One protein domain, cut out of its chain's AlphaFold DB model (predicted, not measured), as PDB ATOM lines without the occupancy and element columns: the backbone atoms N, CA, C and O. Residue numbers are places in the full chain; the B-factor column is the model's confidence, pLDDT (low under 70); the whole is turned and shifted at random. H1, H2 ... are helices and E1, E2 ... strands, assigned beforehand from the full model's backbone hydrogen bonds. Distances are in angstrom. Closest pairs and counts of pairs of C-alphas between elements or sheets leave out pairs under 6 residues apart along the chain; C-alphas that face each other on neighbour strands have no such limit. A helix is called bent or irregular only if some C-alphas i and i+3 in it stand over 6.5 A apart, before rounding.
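Overview. This is residues 12 to 141 of the 148 residues of an uncharacterized protein of Nitrosopumilus sp (UniProt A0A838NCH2). A strongly twisted sheet of four parallel strands has helices over both faces, H2 and H3 over one and H1 over the other, in three layers. The long helix H4 packs on one end of H3, off the sheet, and the short H5 follows it. The printed part has 130 residues, with five named helices and four named strands in the order E1, H1, E2, H2, E3, H3, E4, H4, H5; the sheet's order is E2, E1, E3, E4, and the class is mixed, helices and strands. It is compact, with a radius of gyration of the C-alphas of 14.5 A, and spans 37 by 35 by 21 A.

Arrangement. E1, residues 12 to 16, is parallel to the edge strand E2, residues 46 to 50, at 30 degrees, with N 47 and O 13 within hydrogen-bond range at 3.1 A. E1 is also parallel to E3, residues 71 to 77, at 22 degrees, with N 14 and O 73 at 3.1 A. E3 is parallel to the edge strand E4, residues 95 to 101, at 21 degrees, with N 74 and O 97 at 2.8 A. H1, residues 25 to 39, is on the sheet over E3, at a height of 7.8 A; its closest C-alphas to E3 are those of Lys 32 and Ile 75, 6.7 A. H2, residues 55 to 65, is on the opposite face over E1, at a height of 8.9 A. H3, residues 78 to 91, is on the same face as H2, over E3 and E4. E1, H1, E2 and E3, H3, E4 are strand-helix-strand units, parallel neighbour strands joined through a helix; E2, H2, E3 is a split one, with E1 between its strands; each crossover is right-handed. H2 and H3 touch at a steep tilt of 50 degrees, closest at the C-alphas of Ala 59 and Trp 88, 6.2 A. With residues 79 to 83 alone, H3 touches H4, residues 117 to 134, at a shallow tilt of 25 degrees, closest at the C-alphas of Arg 83 and His 128, 5.3 A. H5, residues 136 to 139, is close to H3 but not clearly touching, closest at the C-alphas of Ile 87 and Val 136, 6.5 A. Every O i to N i+4 pair is within hydrogen-bond range in H2 and H4, 8 of 11 in H1 and 7 of 10 in H3; H5 is too short for one.

Along the chain. E1 begins at C-alpha 12 (-31.482, -13.146, 26.316). H1 is 22.1 A long, H3 20.6 A, E3 19.7 A and E4 19.9 A. H1 is irregular, only just, with C-alphas 35 and 38 6.6 A apart; H3 is irregular, with C-alphas 79 and 82 7.2 A apart. H4, 25.4 A long, ends at C-alpha 134 (-20.971, -36.214, 40.517).

Size, cuts and confidence. The two C-alphas farthest apart, of Tyr 68 and Asp 108, are 41.0 A apart. The printed part has no cut; the link from E4 to H4, residues 102 to 116, is long. The mean pLDDT of the printed part is 71.9, with residues 12 to 37, 39 to 54, 103 to 106, 109 to 111 and 140 to 141 under 70.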
ATOM      1  N   LYS A  12     -32.065 -12.255  27.311       35.62
ATOM      2  CA  LYS A  12     -31.482 -13.146  26.316       35.62
ATOM      3  C   LYS A  12     -32.105 -14.524  26.462       35.62
ATOM      4  O   LYS A  12     -31.948 -15.195  27.486       35.62
ATOM      5  N   MET A  13     -32.846 -14.935  25.437       37.66
ATOM      6  CA  MET A  13     -33.499 -16.238  25.411       37.66
ATOM      7  C   MET A  13     -32.571 -17.303  24.821       37.66
ATOM      8  O   MET A  13     -32.025 -17.135  23.734       37.66
ATOM      9  N   ALA A  14     -32.434 -18.419  25.534       38.09
ATOM     10  CA  ALA A  14     -31.629 -19.573  25.148       38.09
ATOM     11  C   ALA A  14     -32.522 -20.688  24.584       38.09
ATOM     12  O   ALA A  14     -33.418 -21.184  25.274       38.09
ATOM     13  N   TRP A  15     -32.284 -21.099  23.335       44.72
ATOM     14  CA  TRP A  15     -33.020 -22.194  22.698       44.72
ATOM     15  C   TRP A  15     -32.160 -23.454  22.633       44.72
ATOM     16  O   TRP A  15     -31.276 -23.544  21.785       44.72
ATOM     17  N   ALA A  16     -32.542 -24.480  23.399       36.91
ATOM     18  CA  ALA A  16     -32.041 -25.837  23.187       36.91
ATOM     19  C   ALA A  16     -32.352 -26.283  21.757       36.91
ATOM     20  O   ALA A  16     -33.527 -26.332  21.358       36.91
ATOM     21  N   SER A  17     -31.301 -26.553  20.978       39.19
ATOM     22  CA  SER A  17     -31.435 -26.863  19.559       39.19
ATOM     23  C   SER A  17     -32.282 -28.127  19.340       39.19
ATOM     24  O   SER A  17     -32.000 -29.170  19.932       39.19
ATOM     25  N   PRO A  18     -33.298 -28.076  18.461       40.00
ATOM     26  CA  PRO A  18     -33.967 -29.267  17.946       40.00
ATOM     27  C   PRO A  18     -33.178 -29.953  16.816       40.00
ATOM     28  O   PRO A  18     -33.618 -30.991  16.328       40.00
ATOM     29  N   SER A  19     -32.038 -29.395  16.371       37.12
ATOM     30  CA  SER A  19     -31.467 -29.645  15.034       37.12
ATOM     31  C   SER A  19     -30.901 -31.041  14.773       37.12
ATOM     32  O   SER A  19     -30.331 -31.264  13.709       37.12
ATOM     33  N   ARG A  20     -31.072 -32.017  15.672       44.44
ATOM     34  CA  ARG A  20     -30.543 -33.366  15.430       44.44
ATOM     35  C   ARG A  20     -31.524 -34.524  15.521       44.44
ATOM     36  O   ARG A  20     -31.103 -35.636  15.230       44.44
ATOM     37  N   PHE A  21     -32.796 -34.327  15.884       44.81
ATOM     38  CA  PHE A  21     -33.526 -35.448  16.488       44.81
ATOM     39  C   PHE A  21     -35.073 -35.406  16.365       44.81
ATOM     40  O   PHE A  21     -35.776 -34.859  17.213       44.81
ATOM     41  N   GLY A  22     -35.591 -36.062  15.314       39.91
ATOM     42  CA  GLY A  22     -36.858 -36.827  15.267       39.91
ATOM     43  C   GLY A  22     -38.205 -36.105  15.093       39.91
ATOM     44  O   GLY A  22     -39.081 -36.607  14.401       39.91
ATOM     45  N   SER A  23     -38.418 -34.921  15.671       45.78
ATOM     46  CA  SER A  23     -39.661 -34.160  15.422       45.78
ATOM     47  C   SER A  23     -39.486 -33.163  14.273       45.78
ATOM     48  O   SER A  23     -38.374 -32.656  14.106       45.78
ATOM     49  N   PRO A  24     -40.545 -32.796  13.514       53.91
ATOM     50  CA  PRO A  24     -40.451 -31.706  12.550       53.91
ATOM     51  C   PRO A  24     -39.979 -30.461  13.296       53.91
ATOM     52  O   PRO A  24     -40.675 -29.964  14.185       53.91
ATOM     53  N   VAL A  25     -38.768 -30.005  12.980       56.25
ATOM     54  CA  VAL A  25     -38.076 -28.894  13.647       56.25
ATOM     55  C   VAL A  25     -38.998 -27.671  13.751       56.25
ATOM     56  O   VAL A  25     -39.070 -27.034  14.800       56.25
ATOM     57  N   GLU A  26     -39.808 -27.433  12.718       58.06
ATOM     58  CA  GLU A  26     -40.848 -26.400  12.667       58.06
ATOM     59  C   GLU A  26     -41.878 -26.502  13.796       58.06
ATOM     60  O   GLU A  26     -42.152 -25.509  14.458       58.06
ATOM     61  N   ALA A  27     -42.399 -27.693  14.097       59.59
ATOM     62  CA  ALA A  27     -43.412 -27.860  15.135       59.59
ATOM     63  C   ALA A  27     -42.873 -27.557  16.543       59.59
ATOM     64  O   ALA A  27     -43.607 -27.053  17.396       59.59
ATOM     65  N   VAL A  28     -41.594 -27.861  16.787       58.28
ATOM     66  CA  VAL A  28     -40.905 -27.502  18.033       58.28
ATOM     67  C   VAL A  28     -40.659 -25.995  18.083       58.28
ATOM     68  O   VAL A  28     -40.829 -25.390  19.140       58.28
ATOM     69  N   HIS A  29     -40.315 -25.373  16.951       61.91
ATOM     70  CA  HIS A  29     -40.158 -23.924  16.870       61.91
ATOM     71  C   HIS A  29     -41.475 -23.187  17.119       61.91
ATOM     72  O   HIS A  29     -41.504 -22.329  17.991       61.91
ATOM     73  N   THR A  30     -42.573 -23.572  16.464       65.81
ATOM     74  CA  THR A  30     -43.895 -22.965  16.678       65.81
ATOM     75  C   THR A  30     -44.345 -23.084  18.133       65.81
ATOM     76  O   THR A  30     -44.807 -22.108  18.719       65.81
ATOM     77  N   ALA A  31     -44.167 -24.256  18.755       62.59
ATOM     78  CA  ALA A  31     -44.518 -24.450  20.161       62.59
ATOM     79  C   ALA A  31     -43.715 -23.531  21.094       62.59
ATOM     80  O   ALA A  31     -44.266 -23.023  22.068       62.59
ATOM     81  N   LYS A  32     -42.433 -23.293  20.790       63.88
ATOM     82  CA  LYS A  32     -41.592 -22.353  21.538       63.88
ATOM     83  C   LYS A  32     -42.018 -20.910  21.282       63.88
ATOM     84  O   LYS A  32     -42.282 -20.210  22.249       63.88
ATOM     85  N   SER A  33     -42.184 -20.491  20.027       66.44
ATOM     86  CA  SER A  33     -42.633 -19.139  19.662       66.44
ATOM     87  C   SER A  33     -43.966 -18.761  20.314       66.44
ATOM     88  O   SER A  33     -44.107 -17.641  20.789       66.44
ATOM     89  N   ASN A  34     -44.907 -19.702  20.442       69.81
ATOM     90  CA  ASN A  34     -46.176 -19.473  21.145       69.81
ATOM     91  C   ASN A  34     -46.005 -19.210  22.652       69.81
ATOM     92  O   ASN A  34     -46.852 -18.559  23.255       69.81
ATOM     93  N   VAL A  35     -44.933 -19.721  23.264       67.94
ATOM     94  CA  VAL A  35     -44.578 -19.443  24.666       67.94
ATOM     95  C   VAL A  35     -43.858 -18.097  24.795       67.94
ATOM     96  O   VAL A  35     -44.018 -17.431  25.814       67.94
ATOM     97  N   VAL A  36     -43.103 -17.675  23.772       66.19
ATOM     98  CA  VAL A  36     -42.399 -16.378  23.747       66.19
ATOM     99  C   VAL A  36     -43.347 -15.213  23.481       66.19
ATOM    100  O   VAL A  36     -43.245 -14.187  24.144       66.19
ATOM    101  N   ALA A  37     -44.270 -15.359  22.525       69.94
ATOM    102  CA  ALA A  37     -45.086 -14.252  22.021       69.94
ATOM    103  C   ALA A  37     -45.851 -13.471  23.116       69.94
ATOM    104  O   ALA A  37     -45.860 -12.242  23.057       69.94
ATOM    105  N   PRO A  38     -46.431 -14.108  24.156       72.19
ATOM    106  CA  PRO A  38     -47.096 -13.387  25.246       72.19
ATOM    107  C   PRO A  38     -46.154 -12.586  26.156       72.19
ATOM    108  O   PRO A  38     -46.631 -11.772  26.942       72.19
ATOM    109  N   LEU A  39     -44.841 -12.829  26.094       69.88
ATOM    110  CA  LEU A  39     -43.838 -12.159  26.927       69.88
ATOM    111  C   LEU A  39     -43.385 -10.817  26.339       69.88
ATOM    112  O   LEU A  39     -42.667 -10.086  27.011       69.88
ATOM    113  N   GLY A  40     -43.797 -10.485  25.108       69.25
ATOM    114  CA  GLY A  40     -43.388  -9.246  24.435       69.25
ATOM    115  C   GLY A  40     -41.901  -9.203  24.065       69.25
ATOM    116  O   GLY A  40     -41.357  -8.119  23.891       69.25
ATOM    117  N   ILE A  41     -41.249 -10.365  23.981       67.06
ATOM    118  CA  ILE A  41     -39.833 -10.496  23.620       67.06
ATOM    119  C   ILE A  41     -39.717 -10.476  22.095       67.06
ATOM    120  O   ILE A  41     -40.331 -11.304  21.417       67.06
ATOM    121  N   GLU A  42     -38.917  -9.552  21.572       65.25
ATOM    122  CA  GLU A  42     -38.634  -9.449  20.142       65.25
ATOM    123  C   GLU A  42     -37.684 -10.570  19.698       65.25
ATOM    124  O   GLU A  42     -36.815 -11.025  20.446       65.25
ATOM    125  N   GLU A  43     -37.799 -11.016  18.445       59.91
ATOM    126  CA  GLU A  43     -36.934 -12.081  17.912       59.91
ATOM    127  C   GLU A  43     -35.444 -11.690  17.952       59.91
ATOM    128  O   GLU A  43     -34.579 -12.550  18.108       59.91
ATOM    129  N   SER A  44     -35.135 -10.389  17.902       61.09
ATOM    130  CA  SER A  44     -33.778  -9.850  18.046       61.09
ATOM    131  C   SER A  44     -33.142 -10.077  19.422       61.09
ATOM    132  O   SER A  44     -31.917 -10.025  19.529       61.09
ATOM    133  N   ASP A  45     -33.945 -10.335  20.456       60.62
ATOM    134  CA  ASP A  45     -33.478 -10.604  21.823       60.62
ATOM    135  C   ASP A  45     -33.247 -12.107  22.074       60.62
ATOM    136  O   ASP A  45     -32.707 -12.531  23.103       60.62
ATOM    137  N   VAL A  46     -33.598 -12.946  21.097       59.16
ATOM    138  CA  VAL A  46     -33.343 -14.382  21.121       59.16
ATOM    139  C   VAL A  46     -31.912 -14.647  20.657       59.16
ATOM    140  O   VAL A  46     -31.569 -14.427  19.494       59.16
ATOM    141  N   LEU A  47     -31.065 -15.172  21.549       57.22
ATOM    142  CA  LEU A  47     -29.745 -15.628  21.130       57.22
ATOM    143  C   LEU A  47     -29.891 -16.848  20.226       57.22
ATOM    144  O   LEU A  47     -30.612 -17.804  20.533       57.22
ATOM    145  N   ALA A  48     -29.225 -16.758  19.078       48.06
ATOM    146  CA  ALA A  48     -29.326 -17.701  17.983       48.06
ATOM    147  C   ALA A  48     -29.161 -19.152  18.456       48.06
ATOM    148  O   ALA A  48     -28.374 -19.460  19.348       48.06
ATOM    149  N   LYS A  49     -29.922 -20.046  17.816       54.50
ATOM    150  CA  LYS A  49     -29.950 -21.501  18.024       54.50
ATOM    151  C   LYS A  49     -28.522 -22.056  18.147       54.50
ATOM    152  O   LYS A  49     -27.855 -22.264  17.135       54.50
ATOM    153  N   VAL A  50     -28.047 -22.309  19.366       50.25
ATOM    154  CA  VAL A  50     -26.704 -22.860  19.564       50.25
ATOM    155  C   VAL A  50     -26.757 -24.350  19.247       50.25
ATOM    156  O   VAL A  50     -27.367 -25.133  19.973       50.25
ATOM    157  N   GLU A  51     -26.115 -24.768  18.158       53.38
ATOM    158  CA  GLU A  51     -25.879 -26.191  17.926       53.38
ATOM    159  C   GLU A  51     -24.868 -26.708  18.954       53.38
ATOM    160  O   GLU A  51     -23.680 -26.369  18.930       53.38
ATOM    161  N   CYS A  52     -25.353 -27.519  19.889       56.31
ATOM    162  CA  CYS A  52     -24.565 -28.054  20.987       56.31
ATOM    163  C   CYS A  52     -24.844 -29.543  21.200       56.31
ATOM    164  O   CYS A  52     -25.985 -30.003  21.144       56.31
ATOM    165  N   ASP A  53     -23.786 -30.288  21.514       62.25
ATOM    166  CA  ASP A  53     -23.859 -31.734  21.744       62.25
ATOM    167  C   ASP A  53     -24.282 -32.085  23.182       62.25
ATOM    168  O   ASP A  53     -24.586 -33.239  23.481       62.25
ATOM    169  N   ASN A  54     -24.294 -31.102  24.091       69.25
ATOM    170  CA  ASN A  54     -24.755 -31.248  25.468       69.25
ATOM    171  C   ASN A  54     -25.200 -29.886  26.058       69.25
ATOM    172  O   ASN A  54     -24.710 -28.832  25.653       69.25
ATOM    173  N   SER A  55     -26.093 -29.920  27.055       75.06
ATOM    174  CA  SER A  55     -26.681 -28.717  27.681       75.06
ATOM    175  C   SER A  55     -25.716 -27.902  28.552       75.06
ATOM    176  O   SER A  55     -26.034 -26.775  28.911       75.06
ATOM    177  N   ILE A  56     -24.567 -28.465  28.940       81.56
ATOM    178  CA  ILE A  56     -23.547 -27.745  29.718       81.56
ATOM    179  C   ILE A  56     -22.793 -26.792  28.784       81.56
ATOM    180  O   ILE A  56     -22.728 -25.597  29.041       81.56
ATOM    181  N   THR A  57     -22.297 -27.309  27.659       78.19
ATOM    182  CA  THR A  57     -21.634 -26.527  26.608       78.19
ATOM    183  C   THR A  57     -22.576 -25.494  25.995       78.19
ATOM    184  O   THR A  57     -22.130 -24.416  25.614       78.19
ATOM    185  N   GLU A  58     -23.872 -25.801  25.919       75.69
ATOM    186  CA  GLU A  58     -24.901 -24.831  25.540       75.69
ATOM    187  C   GLU A  58     -24.918 -23.618  26.481       75.69
ATOM    188  O   GLU A  58     -24.770 -22.486  26.023       75.69
ATOM    189  N   ALA A  59     -25.033 -23.855  27.792       80.12
ATOM    190  CA  ALA A  59     -25.065 -22.792  28.792       80.12
ATOM    191  C   ALA A  59     -23.775 -21.953  28.778       80.12
ATOM    192  O   ALA A  59     -23.848 -20.727  28.764       80.12
ATOM    193  N   GLU A  60     -22.601 -22.596  28.707       82.06
ATOM    194  CA  GLU A  60     -21.304 -21.903  28.622       82.06
ATOM    195  C   GLU A  60     -21.231 -20.961  27.410       82.06
ATOM    196  O   GLU A  60     -20.828 -19.804  27.543       82.06
ATOM    197  N   ARG A  61     -21.633 -21.437  26.222       76.81
ATOM    198  CA  ARG A  61     -21.598 -20.635  24.989       76.81
ATOM    199  C   ARG A  61     -22.550 -19.453  25.057       76.81
ATOM    200  O   ARG A  61     -22.159 -18.338  24.727       76.81
ATOM    201  N   ILE A  62     -23.769 -19.684  25.530       75.94
ATOM    202  CA  ILE A  62     -24.769 -18.623  25.628       75.94
ATOM    203  C   ILE A  62     -24.314 -17.548  26.612       75.94
ATOM    204  O   ILE A  62     -24.423 -16.364  26.311       75.94
ATOM    205  N   LEU A  63     -23.736 -17.932  27.749       80.19
ATOM    206  CA  LEU A  63     -23.195 -16.969  28.708       80.19
ATOM    207  C   LEU A  63     -21.991 -16.200  28.157       80.19
ATOM    208  O   LEU A  63     -21.847 -15.019  28.457       80.19
ATOM    209  N   ALA A  64     -21.170 -16.819  27.305       81.94
ATOM    210  CA  ALA A  64     -20.088 -16.119  26.613       81.94
ATOM    211  C   ALA A  64     -20.605 -15.077  25.598       81.94
ATOM    212  O   ALA A  64     -19.997 -14.020  25.441       81.94
ATOM    213  N   GLU A  65     -21.743 -15.333  24.946       76.81
ATOM    214  CA  GLU A  65     -22.429 -14.377  24.058       76.81
ATOM    215  C   GLU A  65     -23.272 -13.338  24.832       76.81
ATOM    216  O   GLU A  65     -23.659 -12.281  24.315       76.81
ATOM    217  N   ALA A  66     -23.566 -13.626  26.099       75.06
ATOM    218  CA  ALA A  66     -24.434 -12.863  26.985       75.06
ATOM    219  C   ALA A  66     -23.806 -12.515  28.346       75.06
ATOM    220  O   ALA A  66     -24.508 -12.616  29.355       75.06
ATOM    221  N   PRO A  67     -22.548 -12.043  28.429       77.56
ATOM    222  CA  PRO A  67     -21.854 -11.935  29.717       77.56
ATOM    223  C   PRO A  67     -22.503 -10.934  30.687       77.56
ATOM    224  O   PRO A  67     -22.247 -10.979  31.884       77.56
ATOM    225  N   TYR A  68     -23.360 -10.043  30.175       78.06
ATOM    226  CA  TYR A  68     -24.063  -9.010  30.940       78.06
ATOM    227  C   TYR A  68     -25.586  -9.212  30.996       78.06
ATOM    228  O   TYR A  68     -26.315  -8.266  31.290       78.06
ATOM    229  N   ALA A  69     -26.099 -10.402  30.662       76.44
ATOM    230  CA  ALA A  69     -27.533 -10.663  30.778       76.44
ATOM    231  C   ALA A  69     -27.973 -10.574  32.246       76.44
ATOM    232  O   ALA A  69     -27.451 -11.293  33.098       76.44
ATOM    233  N   LEU A  70     -28.956  -9.720  32.541       76.31
ATOM    234  CA  LEU A  70     -29.570  -9.633  33.876       76.31
ATOM    235  C   LEU A  70     -30.655 -10.693  34.086       76.31
ATOM    236  O   LEU A  70     -30.908 -11.099  35.222       76.31
ATOM    237  N   ARG A  71     -31.249 -11.158  32.980       77.62
ATOM    238  CA  ARG A  71     -32.257 -12.208  32.946       77.62
ATOM    239  C   ARG A  71     -31.996 -13.172  31.793       77.62
ATOM    240  O   ARG A  71     -31.723 -12.746  30.672       77.62
ATOM    241  N   ILE A  72     -32.137 -14.466  32.063       79.12
ATOM    242  CA  ILE A  72     -32.098 -15.539  31.069       79.12
ATOM    243  C   ILE A  72     -33.406 -16.314  31.133       79.12
ATOM    244  O   ILE A  72     -33.815 -16.789  32.196       79.12
ATOM    245  N   ILE A  73     -34.048 -16.466  29.976       79.06
ATOM    246  CA  ILE A  73     -35.282 -17.235  29.828       79.06
ATOM    247  C   ILE A  73     -34.972 -18.476  28.994       79.06
ATOM    248  O   ILE A  73     -34.444 -18.382  27.887       79.06
ATOM    249  N   ILE A  74     -35.301 -19.650  29.526       79.25
ATOM    250  CA  ILE A  74     -35.075 -20.937  28.866       79.25
ATOM    251  C   ILE A  74     -36.415 -21.609  28.624       79.25
ATOM    252  O   ILE A  74     -37.194 -21.796  29.558       79.25
ATOM    253  N   ILE A  75     -36.655 -22.041  27.386       76.06
ATOM    254  CA  ILE A  75     -37.822 -22.856  27.042       76.06
ATOM    255  C   ILE A  75     -37.384 -24.293  26.797       76.06
ATOM    256  O   ILE A  75     -36.603 -24.581  25.885       76.06
ATOM    257  N   CYS A  76     -37.932 -25.211  27.583       76.69
ATOM    258  CA  CYS A  76     -37.571 -26.620  27.528       76.69
ATOM    259  C   CYS A  76     -38.745 -27.563  27.766       76.69
ATOM    260  O   CYS A  76     -39.834 -27.138  28.133       76.69
ATOM    261  N   ASP A  77     -38.531 -28.864  27.576       77.56
ATOM    262  CA  ASP A  77     -39.518 -29.845  28.001       77.56
ATOM    263  C   ASP A  77     -39.547 -29.976  29.531       77.56
ATOM    264  O   ASP A  77     -38.510 -29.923  30.201       77.56
ATOM    265  N   TRP A  78     -40.734 -30.183  30.107       79.94
ATOM    266  CA  TRP A  78     -40.871 -30.207  31.569       79.94
ATOM    267  C   TRP A  78     -40.033 -31.296  32.257       79.94
ATOM    268  O   TRP A  78     -39.641 -31.132  33.413       79.94
ATOM    269  N   ARG A  79     -39.729 -32.405  31.566       79.19
ATOM    270  CA  ARG A  79     -38.942 -33.510  32.142       79.19
ATOM    271  C   ARG A  79     -37.474 -33.143  32.267       79.19
ATOM    272  O   ARG A  79     -36.823 -33.618  33.197       79.19
ATOM    273  N   HIS A  80     -36.957 -32.291  31.384       79.56
ATOM    274  CA  HIS A  80     -35.590 -31.801  31.496       79.56
ATOM    275  C   HIS A  80     -35.461 -30.583  32.415       79.56
ATOM    276  O   HIS A  80     -34.368 -30.331  32.927       79.56
ATOM    277  N   ALA A  81     -36.544 -29.834  32.653       84.81
ATOM    278  CA  ALA A  81     -36.525 -28.519  33.305       84.81
ATOM    279  C   ALA A  81     -35.706 -28.465  34.606       84.81
ATOM    280  O   ALA A  81     -34.888 -27.566  34.793       84.81
ATOM    281  N   ARG A  82     -35.847 -29.467  35.485       88.50
ATOM    282  CA  ARG A  82     -35.095 -29.535  36.755       88.50
ATOM    283  C   ARG A  82     -33.587 -29.669  36.555       88.50
ATOM    284  O   ARG A  82     -32.809 -29.037  37.267       88.50
ATOM    285  N   ARG A  83     -33.168 -30.503  35.601       86.50
ATOM    286  CA  ARG A  83     -31.754 -30.669  35.244       86.50
ATOM    287  C   ARG A  83     -31.209 -29.368  34.657       86.50
ATOM    288  O   ARG A  83     -30.137 -28.940  35.069       86.50
ATOM    289  N   THR A  84     -31.952 -28.738  33.756       86.00
ATOM    290  CA  THR A  84     -31.536 -27.485  33.115       86.00
ATOM    291  C   THR A  84     -31.420 -26.352  34.109       86.00
ATOM    292  O   THR A  84     -30.381 -25.706  34.127       86.00
ATOM    293  N   ASN A  85     -32.379 -26.201  35.026       89.44
ATOM    294  CA  ASN A  85     -32.253 -25.250  36.130       89.44
ATOM    295  C   ASN A  85     -30.925 -25.400  36.854       89.44
ATOM    296  O   ASN A  85     -30.222 -24.428  37.088       89.44
ATOM    297  N   ARG A  86     -30.557 -26.637  37.172       89.94
ATOM    298  CA  ARG A  86     -29.335 -26.885  37.916       89.94
ATOM    299  C   ARG A  86     -28.068 -26.583  37.128       89.94
ATOM    300  O   ARG A  86     -27.143 -26.019  37.694       89.94
ATOM    301  N   ILE A  87     -28.023 -26.989  35.861       88.19
ATOM    302  CA  ILE A  87     -26.885 -26.704  34.982       88.19
ATOM    303  C   ILE A  87     -26.713 -25.191  34.861       88.19
ATOM    304  O   ILE A  87     -25.631 -24.681  35.101       88.19
ATOM    305  N   TRP A  88     -27.786 -24.464  34.563       88.38
ATOM    306  CA  TRP A  88     -27.716 -23.020  34.367       88.38
ATOM    307  C   TRP A  88     -27.384 -22.260  35.645       88.38
ATOM    308  O   TRP A  88     -26.529 -21.388  35.613       88.38
ATOM    309  N   ARG A  89     -27.965 -22.643  36.786       89.50
ATOM    310  CA  ARG A  89     -27.624 -22.053  38.090       89.50
ATOM    311  C   ARG A  89     -26.186 -22.310  38.535       89.50
ATOM    312  O   ARG A  89     -25.721 -21.629  39.433       89.50
ATOM    313  N   HIS A  90     -25.488 -23.276  37.939       91.19
ATOM    314  CA  HIS A  90     -24.057 -23.473  38.189       91.19
ATOM    315  C   HIS A  90     -23.193 -22.418  37.482       91.19
ATOM    316  O   HIS A  90     -22.116 -22.103  37.971       91.19
ATOM    317  N   PHE A  91     -23.659 -21.866  36.358       86.56
ATOM    318  CA  PHE A  91     -22.907 -20.885  35.565       86.56
ATOM    319  C   PHE A  91     -23.465 -19.459  35.644       86.56
ATOM    320  O   PHE A  91     -22.798 -18.520  35.215       86.56
ATOM    321  N   TYR A  92     -24.693 -19.291  36.138       86.25
ATOM    322  CA  TYR A  92     -25.427 -18.036  36.078       86.25
ATOM    323  C   TYR A  92     -26.153 -17.715  37.388       86.25
ATOM    324  O   TYR A  92     -27.099 -18.406  37.786       86.25
ATOM    325  N   ASP A  93     -25.748 -16.603  38.001       89.00
ATOM    326  CA  ASP A  93     -26.284 -16.115  39.278       89.00
ATOM    327  C   ASP A  93     -27.442 -15.114  39.123       89.00
ATOM    328  O   ASP A  93     -28.100 -14.774  40.105       89.00
ATOM    329  N   GLY A  94     -27.719 -14.645  37.901       84.81
ATOM    330  CA  GLY A  94     -28.777 -13.668  37.631       84.81
ATOM    331  C   GLY A  94     -30.196 -14.249  37.667       84.81
ATOM    332  O   GLY A  94     -30.461 -15.337  38.198       84.81
ATOM    333  N   GLU A  95     -31.154 -13.518  37.100       85.50
ATOM    334  CA  GLU A  95     -32.541 -13.974  37.060       85.50
ATOM    335  C   GLU A  95     -32.721 -15.074  36.007       85.50
ATOM    336  O   GLU A  95     -32.608 -14.834  34.810       85.50
ATOM    337  N   LEU A  96     -33.019 -16.296  36.444       84.88
ATOM    338  CA  LEU A  96     -33.250 -17.432  35.556       84.88
ATOM    339  C   LEU A  96     -34.727 -17.824  35.569       84.88
ATOM    340  O   LEU A  96     -35.244 -18.228  36.613       84.88
ATOM    341  N   VAL A  97     -35.368 -17.774  34.403       84.19
ATOM    342  CA  VAL A  97     -36.755 -18.206  34.196       84.19
ATOM    343  C   VAL A  97     -36.765 -19.437  33.300       84.19
ATOM    344  O   VAL A  97     -36.173 -19.444  32.223       84.19
ATOM    345  N   ILE A  98     -37.454 -20.491  33.733       83.44
ATOM    346  CA  ILE A  98     -37.599 -21.720  32.951       83.44
ATOM    347  C   ILE A  98     -39.064 -21.929  32.639       83.44
ATOM    348  O   ILE A  98     -39.874 -22.182  33.529       83.44
ATOM    349  N   LEU A  99     -39.378 -21.852  31.356       81.19
ATOM    350  CA  LEU A  99     -40.695 -22.123  30.821       81.19
ATOM    351  C   LEU A  99     -40.703 -23.532  30.246       81.19
ATOM    352  O   LEU A  99     -39.769 -23.963  29.564       81.19
ATOM    353  N   THR A 100     -41.766 -24.267  30.545       80.62
ATOM    354  CA  THR A 100     -41.878 -25.664  30.145       80.62
ATOM    355  C   THR A 100     -42.928 -25.850  29.068       80.62
ATOM    356  O   THR A 100     -44.024 -25.310  29.170       80.62
ATOM    357  N   THR A 101     -42.618 -26.681  28.084       73.00
ATOM    358  CA  THR A 101     -43.550 -27.168  27.066       73.00
ATOM    359  C   THR A 101     -43.587 -28.699  27.076       73.00
ATOM    360  O   THR A 101     -42.743 -29.354  27.697       73.00
ATOM    361  N   ASP A 102     -44.575 -29.302  26.422       70.94
ATOM    362  CA  ASP A 102     -44.559 -30.739  26.166       70.94
ATOM    363  C   ASP A 102     -43.718 -31.014  24.915       70.94
ATOM    364  O   ASP A 102     -43.998 -30.519  23.823       70.94
ATOM    365  N   ALA A 103     -42.669 -31.822  25.071       66.62
ATOM    366  CA  ALA A 103     -41.892 -32.290  23.931       66.62
ATOM    367  C   ALA A 103     -42.728 -33.222  23.044       66.62
ATOM    368  O   ALA A 103     -43.515 -34.040  23.535       66.62
ATOM    369  N   LYS A 104     -42.501 -33.109  21.732       63.91
ATOM    370  CA  LYS A 104     -42.965 -34.076  20.739       63.91
ATOM    371  C   LYS A 104     -41.967 -35.234  20.680       63.91
ATOM    372  O   LYS A 104     -40.758 -35.013  20.720       63.91
ATOM    373  N   TRP A 105     -42.494 -36.455  20.660       64.50
ATOM    374  CA  TRP A 105     -41.721 -37.696  20.708       64.50
ATOM    375  C   TRP A 105     -41.799 -38.392  19.362       64.50
ATOM    376  O   TRP A 105     -42.833 -38.339  18.701       64.50
ATOM    377  N   ASP A 106     -40.705 -39.043  18.999       66.56
ATOM    378  CA  ASP A 106     -40.586 -39.838  17.788       66.56
ATOM    379  C   ASP A 106     -40.173 -41.252  18.203       66.56
ATOM    380  O   ASP A 106     -39.124 -41.436  18.821       66.56
ATOM    381  N   GLU A 107     -41.021 -42.243  17.932       72.12
ATOM    382  CA  GLU A 107     -40.765 -43.638  18.308       72.12
ATOM    383  C   GLU A 107     -39.622 -44.257  17.490       72.12
ATOM    384  O   GLU A 107     -38.905 -45.131  17.991       72.12
ATOM    385  N   ASP A 108     -39.365 -43.719  16.296       70.31
ATOM    386  CA  ASP A 108     -38.295 -44.147  15.393       70.31
ATOM    387  C   ASP A 108     -36.958 -43.448  15.681       70.31
ATOM    388  O   ASP A 108     -35.951 -43.637  14.988       70.31
ATOM    389  N   HIS A 109     -36.902 -42.674  16.763       65.44
ATOM    390  CA  HIS A 109     -35.743 -41.875  17.100       65.44
ATOM    391  C   HIS A 109     -34.462 -42.733  17.286       65.44
ATOM    392  O   HIS A 109     -34.468 -43.755  17.986       65.44
ATOM    393  N   PRO A 110     -33.291 -42.316  16.754       66.44
ATOM    394  CA  PRO A 110     -32.050 -43.100  16.827       66.44
ATOM    395  C   PRO A 110     -31.540 -43.338  18.260       66.44
ATOM    396  O   PRO A 110     -31.049 -44.420  18.573       66.44
ATOM    397  N   SER A 111     -31.668 -42.350  19.151       68.06
ATOM    398  CA  SER A 111     -31.451 -42.523  20.599       68.06
ATOM    399  C   SER A 111     -32.604 -43.280  21.255       68.06
ATOM    400  O   SER A 111     -33.732 -42.788  21.267       68.06
ATOM    401  N   PHE A 112     -32.297 -44.415  21.884       74.25
ATOM    402  CA  PHE A 112     -33.249 -45.248  22.628       74.25
ATOM    403  C   PHE A 112     -34.004 -44.479  23.725       74.25
ATOM    404  O   PHE A 112     -35.205 -44.664  23.896       74.25
ATOM    405  N   TRP A 113     -33.324 -43.564  24.422       72.06
ATOM    406  CA  TRP A 113     -33.930 -42.759  25.488       72.06
ATOM    407  C   TRP A 113     -34.973 -41.758  24.981       72.06
ATOM    408  O   TRP A 113     -35.786 -41.297  25.771       72.06
ATOM    409  N   ASN A 114     -34.981 -41.445  23.682       70.88
ATOM    410  CA  ASN A 114     -35.901 -40.477  23.081       70.88
ATOM    411  C   ASN A 114     -37.069 -41.146  22.337       70.88
ATOM    412  O   ASN A 114     -37.968 -40.439  21.894       70.88
ATOM    413  N   ARG A 115     -37.076 -42.484  22.221       74.81
ATOM    414  CA  ARG A 115     -38.131 -43.242  21.521       74.81
ATOM    415  C   ARG A 115     -39.466 -43.261  22.249       74.81
ATOM    416  O   ARG A 115     -40.481 -43.628  21.684       74.81
ATOM    417  N   SER A 116     -39.490 -42.924  23.535       80.75
ATOM    418  CA  SER A 116     -40.750 -42.813  24.255       80.75
ATOM    419  C   SER A 116     -40.668 -41.811  25.390       80.75
ATOM    420  O   SER A 116     -39.622 -41.594  26.009       80.75
ATOM    421  N   LYS A 117     -41.833 -41.252  25.722       77.81
ATOM    422  CA  LYS A 117     -42.020 -40.334  26.848       77.81
ATOM    423  C   LYS A 117     -41.517 -40.934  28.167       77.81
ATOM    424  O   LYS A 117     -40.932 -40.232  28.994       77.81
ATOM    425  N   PHE A 118     -41.751 -42.229  28.374       85.19
ATOM    426  CA  PHE A 118     -41.338 -42.938  29.582       85.19
ATOM    427  C   PHE A 118     -39.814 -43.054  29.673       85.19
ATOM    428  O   PHE A 118     -39.231 -42.636  30.673       85.19
ATOM    429  N   MET A 119     -39.161 -43.515  28.601       82.00
ATOM    430  CA  MET A 119     -37.703 -43.657  28.573       82.00
ATOM    431  C   MET A 119     -37.006 -42.306  28.705       82.00
ATOM    432  O   MET A 119     -36.049 -42.189  29.467       82.00
ATOM    433  N   TRP A 120     -37.545 -41.253  28.090       79.44
ATOM    434  CA  TRP A 120     -37.001 -39.906  28.245       79.44
ATOM    435  C   TRP A 120     -37.088 -39.403  29.687       79.44
ATOM    436  O   TRP A 120     -36.160 -38.764  30.194       79.44
ATOM    437  N   THR A 121     -38.190 -39.719  30.373       84.25
ATOM    438  CA  THR A 121     -38.365 -39.384  31.794       84.25
ATOM    439  C   THR A 121     -37.291 -40.060  32.636       84.25
ATOM    440  O   THR A 121     -36.634 -39.397  33.437       84.25
ATOM    441  N   ILE A 122     -37.076 -41.361  32.424       87.88
ATOM    442  CA  ILE A 122     -36.053 -42.129  33.138       87.88
ATOM    443  C   ILE A 122     -34.660 -41.574  32.837       87.88
ATOM    444  O   ILE A 122     -33.896 -41.322  33.766       87.88
ATOM    445  N   GLY A 123     -34.341 -41.324  31.565       85.25
ATOM    446  CA  GLY A 123     -33.049 -40.775  31.157       85.25
ATOM    447  C   GLY A 123     -32.747 -39.435  31.832       85.25
ATOM    448  O   GLY A 123     -31.658 -39.246  32.376       85.25
ATOM    449  N   ASN A 124     -33.724 -38.523  31.886       84.50
ATOM    450  CA  ASN A 124     -33.561 -37.244  32.586       84.50
ATOM    451  C   ASN A 124     -33.463 -37.396  34.097       84.50
ATOM    452  O   ASN A 124     -32.676 -36.683  34.718       84.50
ATOM    453  N   PHE A 125     -34.217 -38.322  34.691       87.19
ATOM    454  CA  PHE A 125     -34.107 -38.615  36.113       87.19
ATOM    455  C   PHE A 125     -32.706 -39.127  36.465       87.19
ATOM    456  O   PHE A 125     -32.061 -38.561  37.344       87.19
ATOM    457  N   ILE A 126     -32.195 -40.123  35.734       88.81
ATOM    458  CA  ILE A 126     -30.840 -40.662  35.922       88.81
ATOM    459  C   ILE A 126     -29.803 -39.551  35.760       88.81
ATOM    460  O   ILE A 126     -28.944 -39.384  36.621       88.81
ATOM    461  N   HIS A 127     -29.900 -38.743  34.703       82.81
ATOM    462  CA  HIS A 127     -28.973 -37.633  34.486       82.81
ATOM    463  C   HIS A 127     -29.042 -36.611  35.634       82.81
ATOM    464  O   HIS A 127     -28.015 -36.157  36.133       82.81
ATOM    465  N   HIS A 128     -30.239 -36.283  36.121       86.50
ATOM    466  CA  HIS A 128     -30.398 -35.394  37.266       86.50
ATOM    467  C   HIS A 128     -29.770 -35.970  38.546       86.50
ATOM    468  O   HIS A 128     -29.105 -35.237  39.280       86.50
ATOM    469  N   MET A 129     -29.917 -37.277  38.786       89.06
ATOM    470  CA  MET A 129     -29.251 -37.965  39.897       89.06
ATOM    471  C   MET A 129     -27.728 -37.941  39.743       89.06
ATOM    472  O   MET A 129     -27.018 -37.637  40.698       89.06
ATOM    473  N   LEU A 130     -27.205 -38.169  38.538       87.19
ATOM    474  CA  LEU A 130     -25.770 -38.056  38.275       87.19
ATOM    475  C   LEU A 130     -25.259 -36.631  38.531       87.19
ATOM    476  O   LEU A 130     -24.193 -36.468  39.116       87.19
ATOM    477  N   LEU A 131     -26.031 -35.596  38.180       87.06
ATOM    478  CA  LEU A 131     -25.693 -34.205  38.507       87.06
ATOM    479  C   LEU A 131     -25.676 -33.948  40.022       87.06
ATOM    480  O   LEU A 131     -24.855 -33.159  40.479       87.06
ATOM    481  N   LEU A 132     -26.555 -34.597  40.803       86.00
ATOM    482  CA  LEU A 132     -26.543 -34.532  42.277       86.00
ATOM    483  C   LEU A 132     -25.282 -35.151  42.874       86.00
ATOM    484  O   LEU A 132     -24.721 -34.576  43.799       86.00
ATOM    485  N   VAL A 133     -24.863 -36.308  42.365       88.81
ATOM    486  CA  VAL A 133     -23.781 -37.099  42.968       88.81
ATOM    487  C   VAL A 133     -22.405 -36.648  42.484       88.81
ATOM    488  O   VAL A 133     -21.466 -36.544  43.268       88.81
ATOM    489  N   VAL A 134     -22.267 -36.410  41.180       87.00
ATOM    490  CA  VAL A 134     -20.971 -36.214  40.517       87.00
ATOM    491  C   VAL A 134     -20.664 -34.724  40.300       87.00
ATOM    492  O   VAL A 134     -19.497 -34.342  40.213       87.00
ATOM    493  N   GLY A 135     -21.697 -33.878  40.250       85.62
ATOM    494  CA  GLY A 135     -21.579 -32.448  39.964       85.62
ATOM    495  C   GLY A 135     -21.473 -32.125  38.468       85.62
ATOM    496  O   GLY A 135     -21.154 -32.981  37.638       85.62
ATOM    497  N   VAL A 136     -21.749 -30.863  38.122       83.81
ATOM    498  CA  VAL A 136     -21.814 -30.366  36.732       83.81
ATOM    499  C   VAL A 136     -20.463 -30.507  36.016       83.81
ATOM    500  O   VAL A 136     -20.397 -31.067  34.923       83.81
ATOM    501  N   GLU A 137     -19.369 -30.108  36.671       79.06
ATOM    502  CA  GLU A 137     -18.010 -30.091  36.097       79.06
ATOM    503  C   GLU A 137     -17.525 -31.449  35.581       79.06
ATOM    504  O   GLU A 137     -16.827 -31.551  34.572       79.06
ATOM    505  N   ARG A 138     -17.889 -32.533  36.268       77.94
ATOM    506  CA  ARG A 138     -17.446 -33.883  35.898       77.94
ATOM    507  C   ARG A 138     -18.265 -34.464  34.750       77.94
ATOM    508  O   ARG A 138     -17.714 -35.198  33.932       77.94
ATOM    509  N   LEU A 139     -19.548 -34.114  34.659       74.00
ATOM    510  CA  LEU A 139     -20.427 -34.560  33.575       74.00
ATOM    511  C   LEU A 139     -20.158 -33.844  32.249       74.00
ATOM    512  O   LEU A 139     -20.493 -34.383  31.198       74.00
ATOM    513  N   ARG A 140     -19.445 -32.711  32.277       69.75
ATOM    514  CA  ARG A 140     -18.922 -32.020  31.087       69.75
ATOM    515  C   ARG A 140     -18.156 -32.937  30.128       69.75
ATOM    516  O   ARG A 140     -18.170 -32.723  28.922       69.75
ATOM    517  N   LYS A 141     -17.469 -33.956  30.655       63.66
ATOM    518  CA  LYS A 141     -16.612 -34.862  29.870       63.66
ATOM    519  C   LYS A 141     -17.393 -35.919  29.080       63.66
ATOM    520  O   LYS A 141     -16.789 -36.656  28.303       63.66
TER     521      LYS A 141